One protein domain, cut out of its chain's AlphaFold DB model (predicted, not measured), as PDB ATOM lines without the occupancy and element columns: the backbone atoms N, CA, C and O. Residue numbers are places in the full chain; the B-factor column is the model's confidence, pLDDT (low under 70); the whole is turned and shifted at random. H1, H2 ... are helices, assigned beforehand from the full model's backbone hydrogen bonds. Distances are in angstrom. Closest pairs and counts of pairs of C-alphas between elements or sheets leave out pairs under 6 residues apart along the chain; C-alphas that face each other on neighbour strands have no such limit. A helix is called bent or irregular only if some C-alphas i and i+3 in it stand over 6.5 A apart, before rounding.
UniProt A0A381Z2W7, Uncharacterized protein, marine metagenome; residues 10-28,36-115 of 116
ATOM      1  N   GLU A  10      51.899  12.158  -3.266       90.06
ATOM      2  CA  GLU A  10      51.337  12.201  -4.615       90.06
ATOM      3  C   GLU A  10      49.848  12.589  -4.592       90.06
ATOM      4  O   GLU A  10      49.345  13.288  -5.475       90.06
ATOM      5  N   THR A  11      49.142  12.236  -3.518       92.44
ATOM      6  CA  THR A  11      47.763  12.657  -3.240       92.44
ATOM      7  C   THR A  11      47.667  14.172  -3.040       92.44
ATOM      8  O   THR A  11      46.766  14.816  -3.587       92.44
ATOM      9  N   LYS A  12      48.614  14.782  -2.313       93.06
ATOM     10  CA  LYS A  12      48.689  16.247  -2.170       93.06
ATOM     11  C   LYS A  12      49.017  16.936  -3.487       93.06
ATOM     12  O   LYS A  12      48.443  17.987  -3.777       93.06
ATOM     13  N   GLU A  13      49.906  16.360  -4.290       89.44
ATOM     14  CA  GLU A  13      50.236  16.889  -5.616       89.44
ATOM     15  C   GLU A  13      49.033  16.825  -6.565       89.44
ATOM     16  O   GLU A  13      48.736  17.809  -7.253       89.44
ATOM     17  N   LEU A  14      48.264  15.731  -6.523       87.12
ATOM     18  CA  LEU A  14      47.006  15.602  -7.258       87.12
ATOM     19  C   LEU A  14      46.002  16.688  -6.853       87.12
ATOM     20  O   LEU A  14      45.453  17.372  -7.721       87.12
ATOM     21  N   LEU A  15      45.767  16.870  -5.550       89.56
ATOM     22  CA  LEU A  15      44.857  17.908  -5.057       89.56
ATOM     23  C   LEU A  15      45.348  19.304  -5.442       89.56
ATOM     24  O   LEU A  15      44.564  20.108  -5.945       89.56
ATOM     25  N   SER A  16      46.647  19.576  -5.297       88.50
ATOM     26  CA  SER A  16      47.242  20.852  -5.702       88.50
ATOM     27  C   SER A  16      46.986  21.162  -7.170       88.50
ATOM     28  O   SER A  16      46.582  22.279  -7.513       88.50
ATOM     29  N   PHE A  17      47.141  20.160  -8.034       84.69
ATOM     30  CA  PHE A  17      46.819  20.277  -9.445       84.69
ATOM     31  C   PHE A  17      45.326  20.575  -9.673       84.69
ATOM     32  O   PHE A  17      44.997  21.535 -10.376       84.69
ATOM     33  N   VAL A  18      44.423  19.790  -9.075       84.56
ATOM     34  CA  VAL A  18      42.969  19.918  -9.280       84.56
ATOM     35  C   VAL A  18      42.447  21.271  -8.793       84.56
ATOM     36  O   VAL A  18      41.744  21.955  -9.541       84.56
ATOM     37  N   PHE A  19      42.823  21.703  -7.588       83.69
ATOM     38  CA  PHE A  19      42.386  22.990  -7.040       83.69
ATOM     39  C   PHE A  19      42.986  24.175  -7.803       83.69
ATOM     40  O   PHE A  19      42.275  25.136  -8.105       83.69
ATOM     41  N   SER A  20      44.255  24.092  -8.221       83.12
ATOM     42  CA  SER A  20      44.867  25.125  -9.072       83.12
ATOM     43  C   SER A  20      44.178  25.230 -10.433       83.12
ATOM     44  O   SER A  20      43.974  26.333 -10.949       83.12
ATOM     45  N   LEU A  21      43.787  24.093 -11.020       78.75
ATOM     46  CA  LEU A  21      43.015  24.061 -12.257       78.75
ATOM     47  C   LEU A  21      41.627  24.687 -12.057       78.75
ATOM     48  O   LEU A  21      41.219  25.522 -12.866       78.75
ATOM     49  N   ALA A  22      40.929  24.342 -10.973       78.50
ATOM     50  CA  ALA A  22      39.624  24.912 -10.639       78.50
ATOM     51  C   ALA A  22      39.692  26.438 -10.436       78.50
ATOM     52  O   ALA A  22      38.873  27.173 -10.997       78.50
ATOM     53  N   GLU A  23      40.703  26.944  -9.723       77.75
ATOM     54  CA  GLU A  23      40.936  28.386  -9.589       77.75
ATOM     55  C   GLU A  23      41.225  29.063 -10.928       77.75
ATOM     56  O   GLU A  23      40.699  30.146 -11.200       77.75
ATOM     57  N   ALA A  24      42.078  28.458 -11.760       75.00
ATOM     58  CA  ALA A  24      42.415  28.998 -13.070       75.00
ATOM     59  C   ALA A  24      41.166  29.092 -13.956       75.00
ATOM     60  O   ALA A  24      40.953  30.119 -14.604       75.00
ATOM     61  N   ILE A  25      40.302  28.074 -13.912       72.62
ATOM     62  CA  ILE A  25      39.002  28.076 -14.587       72.62
ATOM     63  C   ILE A  25      38.123  29.208 -14.038       72.62
ATOM     64  O   ILE A  25      37.679  30.042 -14.828       72.62
ATOM     65  N   LYS A  26      37.936  29.315 -12.712       71.81
ATOM     66  CA  LYS A  26      37.129  30.376 -12.070       71.81
ATOM     67  C   LYS A  26      37.624  31.780 -12.441       71.81
ATOM     68  O   LYS A  26      36.825  32.635 -12.809       71.81
ATOM     69  N   LYS A  27      38.943  32.004 -12.418       67.88
ATOM     70  CA  LYS A  27      39.587  33.273 -12.814       67.88
ATOM     71  C   LYS A  27      39.419  33.568 -14.305       67.88
ATOM     72  O   LYS A  27      39.226  34.722 -14.677       67.88
ATOM     73  N   SER A  28      39.487  32.545 -15.157       62.47
ATOM     74  CA  SER A  28      39.308  32.696 -16.606       62.47
ATOM     75  C   SER A  28      37.853  32.941 -17.020       62.47
ATOM     76  O   SER A  28      37.622  33.456 -18.110       62.47
ATOM     77  N   TRP A  36      31.540  22.358 -19.608       49.19
ATOM     78  CA  TRP A  36      32.462  21.214 -19.509       49.19
ATOM     79  C   TRP A  36      33.008  20.752 -20.879       49.19
ATOM     80  O   TRP A  36      34.096  20.185 -20.967       49.19
ATOM     81  N   ARG A  37      32.300  21.050 -21.985       44.44
ATOM     82  CA  ARG A  37      32.774  20.793 -23.358       44.44
ATOM     83  C   ARG A  37      33.909  21.729 -23.795       44.44
ATOM     84  O   ARG A  37      34.718  21.301 -24.608       44.44
ATOM     85  N   ASP A  38      34.012  22.936 -23.238       51.47
ATOM     86  CA  ASP A  38      35.175  23.825 -23.402       51.47
ATOM     87  C   ASP A  38      36.344  23.390 -22.502       51.47
ATOM     88  O   ASP A  38      37.507  23.533 -22.883       51.47
ATOM     89  N   GLY A  39      36.040  22.719 -21.382       52.00
ATOM     90  CA  GLY A  39      36.993  21.963 -20.562       52.00
ATOM     91  C   GLY A  39      37.759  20.875 -21.338       52.00
ATOM     92  O   GLY A  39      38.910  20.579 -21.032       52.00
ATOM     93  N   LEU A  40      37.183  20.332 -22.418       47.72
ATOM     94  CA  LEU A  40      37.850  19.349 -23.288       47.72
ATOM     95  C   LEU A  40      39.042  19.938 -24.069       47.72
ATOM     96  O   LEU A  40      39.910  19.175 -24.497       47.72
ATOM     97  N   ASN A  41      39.153  21.269 -24.202       55.16
ATOM     98  CA  ASN A  41      40.367  21.911 -24.731       55.16
ATOM     99  C   ASN A  41      41.578  21.746 -23.787       55.16
ATOM    100  O   ASN A  41      42.717  21.933 -24.214       55.16
ATOM    101  N   PHE A  42      41.362  21.327 -22.533       55.97
ATOM    102  CA  PHE A  42      42.427  20.957 -21.598       55.97
ATOM    103  C   PHE A  42      42.904  19.505 -21.752       55.97
ATOM    104  O   PHE A  42      43.904  19.142 -21.139       55.97
ATOM    105  N   ILE A  43      42.290  18.673 -22.608       53.19
ATOM    106  CA  ILE A  43      42.738  17.281 -22.824       53.19
ATOM    107  C   ILE A  43      44.185  17.210 -23.335       53.19
ATOM    108  O   ILE A  43      44.913  16.286 -22.976       53.19
ATOM    109  N   GLU A  44      44.645  18.168 -24.144       54.84
ATOM    110  CA  GLU A  44      46.054  18.212 -24.567       54.84
ATOM    111  C   GLU A  44      47.026  18.519 -23.410       54.84
ATOM    112  O   GLU A  44      48.005  17.784 -23.264       54.84
ATOM    113  N   PRO A  45      46.787  19.539 -22.562       59.12
ATOM    114  CA  PRO A  45      47.496  19.709 -21.294       59.12
ATOM    115  C   PRO A  45      47.440  18.477 -20.376       59.12
ATOM    116  O   PRO A  45      48.477  18.066 -19.865       59.12
ATOM    117  N   LEU A  46      46.278  17.829 -20.233       57.25
ATOM    118  CA  LEU A  46      46.112  16.627 -19.403       57.25
ATOM    119  C   LEU A  46      46.917  15.430 -19.938       57.25
ATOM    120  O   LEU A  46      47.516  14.684 -19.172       57.25
ATOM    121  N   LYS A  47      47.030  15.269 -21.261       55.16
ATOM    122  CA  LYS A  47      47.922  14.260 -21.869       55.16
ATOM    123  C   LYS A  47      49.400  14.508 -21.558       55.16
ATOM    124  O   LYS A  47      50.177  13.558 -21.529       55.16
ATOM    125  N   LYS A  48      49.790  15.764 -21.323       58.62
ATOM    126  CA  LYS A  48      51.143  16.134 -20.881       58.62
ATOM    127  C   LYS A  48      51.346  15.967 -19.372       58.62
ATOM    128  O   LYS A  48      52.495  15.988 -18.952       58.62
ATOM    129  N   LEU A  49      50.282  15.766 -18.586       60.38
ATOM    130  CA  LEU A  49      50.395  15.412 -17.166       60.38
ATOM    131  C   LEU A  49      50.853  13.975 -16.960       60.38
ATOM    132  O   LEU A  49      51.591  13.725 -16.025       60.38
ATOM    133  N   GLY A  50      50.485  13.041 -17.843       60.66
ATOM    134  CA  GLY A  50      50.900  11.640 -17.704       60.66
ATOM    135  C   GLY A  50      52.419  11.448 -17.505       60.66
ATOM    136  O   GLY A  50      52.793  10.622 -16.681       60.66
ATOM    137  N   PRO A  51      53.291  12.188 -18.224       56.88
ATOM    138  CA  PRO A  51      54.738  12.217 -17.971       56.88
ATOM    139  C   PRO A  51      55.225  13.246 -16.933       56.88
ATOM    140  O   PRO A  51      56.417  13.252 -16.650       56.88
ATOM    141  N   ALA A  52      54.374  14.173 -16.483       56.06
ATOM    142  CA  ALA A  52      54.754  15.292 -15.608       56.06
ATOM    143  C   ALA A  52      54.275  15.133 -14.157       56.06
ATOM    144  O   ALA A  52      54.724  15.879 -13.297       56.06
ATOM    145  N   ILE A  53      53.359  14.197 -13.907       62.28
ATOM    146  CA  ILE A  53      53.047  13.698 -12.574       62.28
ATOM    147  C   ILE A  53      54.063  12.588 -12.316       62.28
ATOM    148  O   ILE A  53      53.931  11.479 -12.851       62.28
ATOM    149  N   ASP A  54      55.113  12.928 -11.572       64.75
ATOM    150  CA  ASP A  54      56.038  11.936 -11.038       64.75
ATOM    151  C   ASP A  54      55.218  10.925 -10.212       64.75
ATOM    152  O   ASP A  54      54.225  11.278  -9.592       64.75
ATOM    153  N   ASN A  55      55.543   9.634 -10.315       77.81
ATOM    154  CA  ASN A  55      54.896   8.567  -9.539       77.81
ATOM    155  C   ASN A  55      53.348   8.532  -9.584       77.81
ATOM    156  O   ASN A  55      52.696   8.108  -8.636       77.81
ATOM    157  N   ILE A  56      52.727   8.877 -10.722       79.56
ATOM    158  CA  ILE A  56      51.259   8.781 -10.924       79.56
ATOM    159  C   ILE A  56      50.659   7.406 -10.553       79.56
ATOM    160  O   ILE A  56      49.459   7.283 -10.306       79.56
ATOM    161  N   GLU A  57      51.478   6.353 -10.569       83.19
ATOM    162  CA  GLU A  57      51.105   4.990 -10.186       83.19
ATOM    163  C   GLU A  57      50.913   4.793  -8.678       83.19
ATOM    164  O   GLU A  57      50.159   3.894  -8.302       83.19
ATOM    165  N   ASP A  58      51.490   5.667  -7.853       87.81
ATOM    166  CA  ASP A  58      51.397   5.624  -6.393       87.81
ATOM    167  C   ASP A  58      50.149   6.350  -5.869       87.81
ATOM    168  O   ASP A  58      49.623   5.973  -4.830       87.81
ATOM    169  N   ILE A  59      49.571   7.286  -6.633       87.75
ATOM    170  CA  ILE A  59      48.383   8.064  -6.224       87.75
ATOM    171  C   ILE A  59      47.192   7.177  -5.833       87.75
ATOM    172  O   ILE A  59      46.526   7.420  -4.832       87.75
ATOM    173  N   ILE A  60      46.870   6.162  -6.642       89.50
ATOM    174  CA  ILE A  60      45.719   5.291  -6.357       89.50
ATOM    175  C   ILE A  60      45.969   4.428  -5.105       89.50
ATOM    176  O   ILE A  60      45.059   4.355  -4.277       89.50
ATOM    177  N   PRO A  61      47.148   3.793  -4.939       92.00
ATOM    178  CA  PRO A  61      47.554   3.186  -3.673       92.00
ATOM    179  C   PRO A  61      47.477   4.126  -2.464       92.00
ATOM    180  O   PRO A  61      46.851   3.741  -1.481       92.00
ATOM    181  N   GLU A  62      48.027   5.344  -2.546       93.25
ATOM    182  CA  GLU A  62      47.993   6.325  -1.447       93.25
ATOM    183  C   GLU A  62      46.548   6.644  -1.029       93.25
ATOM    184  O   GLU A  62      46.198   6.518   0.140       93.25
ATOM    185  N   ILE A  63      45.668   6.974  -1.986       92.88
ATOM    186  CA  ILE A  63      44.256   7.283  -1.694       92.88
ATOM    187  C   ILE A  63      43.535   6.082  -1.065       92.88
ATOM    188  O   ILE A  63      42.674   6.256  -0.203       92.88
ATOM    189  N   ALA A  64      43.846   4.862  -1.509       92.75
ATOM    190  CA  ALA A  64      43.217   3.649  -0.995       92.75
ATOM    191  C   ALA A  64      43.684   3.273   0.425       92.75
ATOM    192  O   ALA A  64      42.948   2.564   1.114       92.75
ATOM    193  N   ASP A  65      44.874   3.725   0.832       94.44
ATOM    194  CA  ASP A  65      45.495   3.461   2.139       94.44
ATOM    195  C   ASP A  65      45.298   4.606   3.152       94.44
ATOM    196  O   ASP A  65      45.700   4.469   4.304       94.44
ATOM    197  N   LEU A  66      44.642   5.708   2.750       94.12
ATOM    198  CA  LEU A  66      44.407   6.876   3.604       94.12
ATOM    199  C   LEU A  66      43.801   6.494   4.958       94.12
ATOM    200  O   LEU A  66      42.685   5.966   5.046       94.12
ATOM    201  N   ASP A  67      44.509   6.861   6.023       94.25
ATOM    202  CA  ASP A  67      43.994   6.783   7.383       94.25
ATOM    203  C   ASP A  67      43.478   8.133   7.912       94.25
ATOM    204  O   ASP A  67      43.460   9.158   7.229       94.25
ATOM    205  N   ALA A  68      42.991   8.133   9.155       93.75
ATOM    206  CA  ALA A  68      42.411   9.323   9.765       93.75
ATOM    207  C   ALA A  68      43.436  10.443  10.018       93.75
ATOM    208  O   ALA A  68      43.071  11.618   9.965       93.75
ATOM    209  N   ASP A  69      44.694  10.106  10.313       94.88
ATOM    210  CA  ASP A  69      45.737  11.107  10.558       94.88
ATOM    211  C   ASP A  69      46.126  11.779   9.237       94.88
ATOM    212  O   ASP A  69      46.205  13.006   9.157       94.88
ATOM    213  N   GLU A  70      46.258  10.982   8.180       95.75
ATOM    214  CA  GLU A  70      46.518  11.453   6.821       95.75
ATOM    215  C   GLU A  70      45.367  12.270   6.247       95.75
ATOM    216  O   GLU A  70      45.590  13.308   5.625       95.75
ATOM    217  N   TRP A  71      44.126  11.870   6.514       94.88
ATOM    218  CA  TRP A  71      42.958  12.660   6.147       94.88
ATOM    219  C   TRP A  71      42.978  14.048   6.798       94.88
ATOM    220  O   TRP A  71      42.791  15.061   6.125       94.88
ATOM    221  N   ASN A  72      43.280  14.124   8.098       94.31
ATOM    222  CA  ASN A  72      43.421  15.407   8.794       94.31
ATOM    223  C   ASN A  72      44.585  16.241   8.237       94.31
ATOM    224  O   ASN A  72      44.505  17.474   8.177       94.31
ATOM    225  N   GLU A  73      45.661  15.584   7.806       94.94
ATOM    226  CA  GLU A  73      46.771  16.239   7.126       94.94
ATOM    227  C   GLU A  73      46.350  16.805   5.759       94.94
ATOM    228  O   GLU A  73      46.749  17.921   5.428       94.94
ATOM    229  N   LEU A  74      45.494  16.111   4.997       94.19
ATOM    230  CA  LEU A  74      44.907  16.632   3.755       94.19
ATOM    231  C   LEU A  74      43.986  17.832   4.008       94.19
ATOM    232  O   LEU A  74      44.096  18.830   3.298       94.19
ATOM    233  N   ILE A  75      43.133  17.781   5.037       92.81
ATOM    234  CA  ILE A  75      42.285  18.921   5.440       92.81
ATOM    235  C   ILE A  75      43.146  20.142   5.766       92.81
ATOM    236  O   ILE A  75      42.887  21.252   5.289       92.81
ATOM    237  N   THR A  76      44.197  19.940   6.563       93.62
ATOM    238  CA  THR A  76      45.136  21.008   6.930       93.62
ATOM    239  C   THR A  76      45.825  21.556   5.685       93.62
ATOM    240  O   THR A  76      45.805  22.757   5.444       93.62
ATOM    241  N   PHE A  77      46.352  20.672   4.838       94.25
ATOM    242  CA  PHE A  77      47.018  21.058   3.601       94.25
ATOM    243  C   PHE A  77      46.108  21.891   2.689       94.25
ATOM    244  O   PHE A  77      46.536  22.933   2.197       94.25
ATOM    245  N   VAL A  78      44.859  21.471   2.475       91.81
ATOM    246  CA  VAL A  78      43.941  22.189   1.582       91.81
ATOM    247  C   VAL A  78      43.506  23.526   2.181       91.81
ATOM    248  O   VAL A  78      43.567  24.537   1.485       91.81
ATOM    249  N   SER A  79      43.155  23.571   3.468       90.31
ATOM    250  CA  SER A  79      42.760  24.829   4.125       90.31
ATOM    251  C   SER A  79      43.885  25.870   4.198       90.31
ATOM    252  O   SER A  79      43.616  27.066   4.133       90.31
ATOM    253  N   GLU A  80      45.150  25.448   4.295       93.00
ATOM    254  CA  GLU A  80      46.299  26.367   4.303       93.00
ATOM    255  C   GLU A  80      46.633  26.948   2.920       93.00
ATOM    256  O   GLU A  80      47.262  28.007   2.836       93.00
ATOM    257  N   ASN A  81      46.246  26.265   1.839       90.50
ATOM    258  CA  ASN A  81      46.653  26.615   0.476       90.50
ATOM    259  C   ASN A  81      45.522  27.217  -0.373       90.50
ATOM    260  O   ASN A  81      45.821  27.953  -1.316       90.50
ATOM    261  N   TRP A  82      44.252  26.952  -0.045       87.00
ATOM    262  CA  TRP A  82      43.100  27.465  -0.789       87.00
ATOM    263  C   TRP A  82      42.029  28.043   0.131       87.00
ATOM    264  O   TRP A  82      41.621  27.431   1.113       87.00
ATOM    265  N   ASP A  83      41.532  29.217  -0.251       81.94
ATOM    266  CA  ASP A  83      40.372  29.857   0.365       81.94
ATOM    267  C   ASP A  83      39.103  29.307  -0.301       81.94
ATOM    268  O   ASP A  83      38.603  29.837  -1.302       81.94
ATOM    269  N   LEU A  84      38.673  28.135   0.171       72.88
ATOM    270  CA  LEU A  84      37.466  27.477  -0.312       72.88
ATOM    271  C   LEU A  84      36.260  28.101   0.390       72.88
ATOM    272  O   LEU A  84      36.228  28.209   1.610       72.88
ATOM    273  N   ASP A  85      35.278  28.525  -0.399       66.81
ATOM    274  CA  ASP A  85      34.062  29.177   0.082       66.81
ATOM    275  C   ASP A  85      33.165  28.146   0.790       66.81
ATOM    276  O   ASP A  85      32.272  27.556   0.183       66.81
ATOM    277  N   THR A  86      33.470  27.861   2.057       64.31
ATOM    278  CA  THR A  86      32.722  26.940   2.932       64.31
ATOM    279  C   THR A  86      31.734  27.699   3.827       64.31
ATOM    280  O   THR A  86      31.357  27.216   4.892       64.31
ATOM    281  N   GLU A  87      31.368  28.938   3.467       55.19
ATOM    282  CA  GLU A  87      30.460  29.773   4.270       55.19
ATOM    283  C   GLU A  87      28.999  29.282   4.224       55.19
ATOM    284  O   GLU A  87      28.190  29.670   5.071       55.19
ATOM    285  N   ASN A  88      28.652  28.406   3.275       54.59
ATOM    286  CA  ASN A  88      27.358  27.727   3.250       54.59
ATOM    287  C   ASN A  88      27.388  26.511   4.186       54.59
ATOM    288  O   ASN A  88      28.273  25.672   4.076       54.59
ATOM    289  N   GLU A  89      26.380  26.373   5.057       54.00
ATOM    290  CA  GLU A  89      26.253  25.249   6.009       54.00
ATOM    291  C   GLU A  89      26.252  23.854   5.342       54.00
ATOM    292  O   GLU A  89      26.479  22.862   6.030       54.00
ATOM    293  N   ASP A  90      26.011  23.790   4.028       53.59
ATOM    294  CA  ASP A  90      25.965  22.560   3.231       53.59
ATOM    295  C   ASP A  90      27.305  22.200   2.546       53.59
ATOM    296  O   ASP A  90      27.441  21.068   2.103       53.59
ATOM    297  N   ASP A  91      28.288  23.110   2.452       60.34
ATOM    298  CA  ASP A  91      29.574  22.864   1.770       60.34
ATOM    299  C   ASP A  91      30.705  22.649   2.799       60.34
ATOM    300  O   ASP A  91      31.399  23.594   3.187       60.34
ATOM    301  N   ASP A  92      30.921  21.404   3.240       78.50
ATOM    302  CA  ASP A  92      32.065  21.070   4.104       78.50
ATOM    303  C   ASP A  92      33.366  20.970   3.285       78.50
ATOM    304  O   ASP A  92      33.407  20.437   2.172       78.50
ATOM    305  N   LEU A  93      34.473  21.435   3.868       85.62
ATOM    306  CA  LEU A  93      35.821  21.302   3.319       85.62
ATOM    307  C   LEU A  93      36.145  19.841   2.972       85.62
ATOM    308  O   LEU A  93      36.753  19.571   1.937       85.62
ATOM    309  N   SER A  94      35.693  18.903   3.807       88.31
ATOM    310  CA  SER A  94      35.833  17.462   3.572       88.31
ATOM    311  C   SER A  94      35.218  17.039   2.232       88.31
ATOM    312  O   SER A  94      35.858  16.326   1.463       88.31
ATOM    313  N   GLU A  95      34.021  17.533   1.909       86.94
ATOM    314  CA  GLU A  95      33.325  17.219   0.657       86.94
ATOM    315  C   GLU A  95      34.078  17.784  -0.552       86.94
ATOM    316  O   GLU A  95      34.278  17.080  -1.540       86.94
ATOM    317  N   LYS A  96      34.612  19.010  -0.458       86.50
ATOM    318  CA  LYS A  96      35.451  19.585  -1.528       86.50
ATOM    319  C   LYS A  96      36.729  18.787  -1.764       86.50
ATOM    320  O   LYS A  96      37.173  18.662  -2.908       86.50
ATOM    321  N   ILE A  97      37.325  18.241  -0.706       90.94
ATOM    322  CA  ILE A  97      38.493  17.362  -0.819       90.94
ATOM    323  C   ILE A  97      38.101  16.056  -1.513       90.94
ATOM    324  O   ILE A  97      38.781  15.654  -2.457       90.94
ATOM    325  N   GLU A  98      36.991  15.426  -1.124       91.44
ATOM    326  CA  GLU A  98      36.484  14.214  -1.782       91.44
ATOM    327  C   GLU A  98      36.164  14.449  -3.268       91.44
ATOM    328  O   GLU A  98      36.548  13.649  -4.127       91.44
ATOM    329  N   GLU A  99      35.504  15.559  -3.603       88.25
ATOM    330  CA  GLU A  99      35.251  15.975  -4.986       88.25
ATOM    331  C   GLU A  99      36.562  16.161  -5.763       88.25
ATOM    332  O   GLU A  99      36.694  15.669  -6.889       88.25
ATOM    333  N   GLY A 100      37.550  16.818  -5.148       88.06
ATOM    334  CA  GLY A 100      38.880  17.024  -5.717       88.06
ATOM    335  C   GLY A 100      39.617  15.713  -5.997       88.06
ATOM    336  O   GLY A 100      40.145  15.526  -7.098       88.06
ATOM    337  N   LEU A 101      39.598  14.772  -5.047       90.56
ATOM    338  CA  LEU A 101      40.178  13.434  -5.208       90.56
ATOM    339  C   LEU A 101      39.486  12.665  -6.336       90.56
ATOM    340  O   LEU A 101      40.154  12.129  -7.220       90.56
ATOM    341  N   ASN A 102      38.152  12.655  -6.361       87.44
ATOM    342  CA  ASN A 102      37.378  11.976  -7.401       87.44
ATOM    343  C   ASN A 102      37.653  12.552  -8.797       87.44
ATOM    344  O   ASN A 102      37.856  11.797  -9.752       87.44
ATOM    345  N   ALA A 103      37.706  13.881  -8.916       85.12
ATOM    346  CA  ALA A 103      38.071  14.548 -10.160       85.12
ATOM    347  C   ALA A 103      39.495  14.171 -10.590       85.12
ATOM    348  O   ALA A 103      39.710  13.794 -11.743       85.12
ATOM    349  N   GLY A 104      40.455  14.201  -9.664       83.88
ATOM    350  CA  GLY A 104      41.836  13.810  -9.926       83.88
ATOM    351  C   GLY A 104      41.979  12.355 -10.392       83.88
ATOM    352  O   GLY A 104      42.650  12.095 -11.392       83.88
ATOM    353  N   ILE A 105      41.278  11.413  -9.753       86.19
ATOM    354  CA  ILE A 105      41.233   9.999 -10.167       86.19
ATOM    355  C   ILE A 105      40.704   9.864 -11.596       86.19
ATOM    356  O   ILE A 105      41.266   9.116 -12.402       86.19
ATOM    357  N   GLU A 106      39.628  10.574 -11.933       82.69
ATOM    358  CA  GLU A 106      39.048  10.504 -13.274       82.69
ATOM    359  C   GLU A 106      40.000  11.077 -14.331       82.69
ATOM    360  O   GLU A 106      40.177  10.481 -15.396       82.69
ATOM    361  N   LEU A 107      40.705  12.166 -14.016       78.38
ATOM    362  CA  LEU A 107      41.749  12.707 -14.887       78.38
ATOM    363  C   LEU A 107      42.873  11.690 -15.119       78.38
ATOM    364  O   LEU A 107      43.259  11.466 -16.270       78.38
ATOM    365  N   ILE A 108      43.350  11.018 -14.066       78.75
ATOM    366  CA  ILE A 108      44.363   9.956 -14.175       78.75
ATOM    367  C   ILE A 108      43.864   8.839 -15.096       78.75
ATOM    368  O   ILE A 108      44.568   8.467 -16.041       78.75
ATOM    369  N   ARG A 109      42.636   8.344 -14.893       79.50
ATOM    370  CA  ARG A 109      42.029   7.310 -15.751       79.50
ATOM    371  C   ARG A 109      41.971   7.747 -17.208       79.50
ATOM    372  O   ARG A 109      42.365   6.983 -18.089       79.50
ATOM    373  N   MET A 110      41.556   8.986 -17.470       74.69
ATOM    374  CA  MET A 110      41.550   9.543 -18.821       74.69
ATOM    375  C   MET A 110      42.949   9.547 -19.440       74.69
ATOM    376  O   MET A 110      43.081   9.167 -20.600       74.69
ATOM    377  N   THR A 111      44.005   9.905 -18.696       71.75
ATOM    378  CA  THR A 111      45.382   9.852 -19.234       71.75
ATOM    379  C   THR A 111      45.812   8.430 -19.607       71.75
ATOM    380  O   THR A 111      46.466   8.236 -20.633       71.75
ATOM    381  N   GLN A 112      45.397   7.425 -18.830       71.19
ATOM    382  CA  GLN A 112      45.722   6.020 -19.081       71.19
ATOM    383  C   GLN A 112      45.030   5.474 -20.337       71.19
ATOM    384  O   GLN A 112      45.627   4.659 -21.037       71.19
ATOM    385  N   LEU A 113      43.835   5.970 -20.691       67.81
ATOM    386  CA  LEU A 113      43.165   5.625 -21.957       67.81
ATOM    387  C   LEU A 113      43.968   6.047 -23.200       67.81
ATOM    388  O   LEU A 113      43.752   5.504 -24.283       67.81
ATOM    389  N   PHE A 114      44.873   7.020 -23.062       62.09
ATOM    390  CA  PHE A 114      45.714   7.527 -24.147       62.09
ATOM    391  C   PHE A 114      47.154   6.992 -24.119       62.09
ATOM    392  O   PHE A 114      47.933   7.373 -24.996       62.09
ATOM    393  N   LYS A 115      47.522   6.126 -23.159       60.00
ATOM    394  CA  LYS A 115      48.791   5.381 -23.214       60.00
ATOM    395  C   LYS A 115      48.706   4.388 -24.384       60.00
ATOM    396  O   LYS A 115      47.975   3.404 -24.305       60.00
TER     397      LYS A 115
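What this domain is: This is residues 10 to 28 and 36 to 115 of the 116 residues of an uncharacterized protein of marine metagenome (UniProt A0A381Z2W7). One long helix, H5, makes a crossbar, and three helices stand across it in a spread-out row on one side of it: H4 near its first end, H1 over its middle and H2 near its last end. The short helix H3 sits beside the first residues of H1, while the later part of H1 runs on past H5 and a long loop between H4 and H5 makes one far corner. The printed part has 99 residues with five named helices, H1 to H5 in order along the chain, and no named strand. The class is all helix, with 75 of the 99 printed residues in the helices. The whole is compact, with a radius of gyration of the C-alphas of 13.9 A and spans of 39 by 33 by 19 A.

Where its parts are: The longest helix, H5, holds residues 93 to 113 and measures 30.6 A from first to last C-alpha; it begins at C-alpha 93, at (35.821, 21.302, 3.319), and ends at C-alpha 113, at (43.165, 5.625, -21.957). H1 holds residues 10 to 28 and is 26.6 A long, from C-alpha 10 at (51.337, 12.201, -4.615) to C-alpha 28 at (39.308, 32.696, -16.606). H4, residues 68 to 81, is 20.1 A long. H2, residues 36 to 49, is 19.0 A long; it is irregular, but only just, with C-alphas 41 and 44 6.8 A apart. H3, residues 59 to 65, is 10.0 A long.

How they stand to each other: H1 and H5 are both hubs, each touching three other helices. H5 touches H1 with residues 97 to 104 alone, and H1 touches H5 with residues 11 to 19 alone. Their closest C-alphas are those of Leu 15 and Gly 100, 6.1 A apart, and their lines are about perpendicular, at 83 degrees. H4 touches H5 with residues 74 to 79 alone, meeting residues 93 to 97 of H5. The closest C-alphas of this pair are those of Ile 75 and Ser 94, 6.9 A apart, and the lines are about perpendicular, at 87 degrees. H2 touches H5 with residues 46 to 49 alone, meeting residues 107 to 111. There the C-alphas of Lys 47 and Thr 111 are the closest, at 5.7 A; the two helices run the same way at a steep tilt of 68 degrees, only just short of about perpendicular. H1 touches H3 with residues 10 to 14 alone, at a steep tilt of 60 degrees, opposite ways; the closest C-alphas are those of Glu 10 and Ile 59, 5.3 A apart. H1 and H4 only just touch, with 3 pairs of C-alphas within 8 A, through residues 12 to 15 of H1 and 74 to 78 of H4. Their closest C-alphas are those of Lys 12 and Leu 74, at 7.0 A, and they run the same way at a shallow tilt of 32 degrees. H3 and H5 are close but not clearly touching, with the C-alphas of Ile 60 and Ile 105 the closest, at 7.5 A. H2 is apart from H1, H3 and H4, and H3 is apart from H4. The helix packing is mostly crossed, with 1 of 5 touching pairs at a shallow tilt. In H1, H3, H4 and H5 every O i to N i+4 pair is within hydrogen-bond range, and in H2 5 of 10 are.

The domain as a whole: The two C-alphas farthest apart are those of Glu 89 and Lys 115, 41.9 A. Residues 29 to 35 are cut out and not printed, and C-alphas 28 and 36 are 13.7 A apart across this cut, which lies in the link from H1 to H2. The link from H4 to H5, 11 residues, is long; that from H2 to H3, 9 residues, is short, and that from H3 to H4 is tight. The mean pLDDT of the printed part is 77.5, with residues 27 to 28, 36 to 54, 85 to 91 and 113 to 115 under 70.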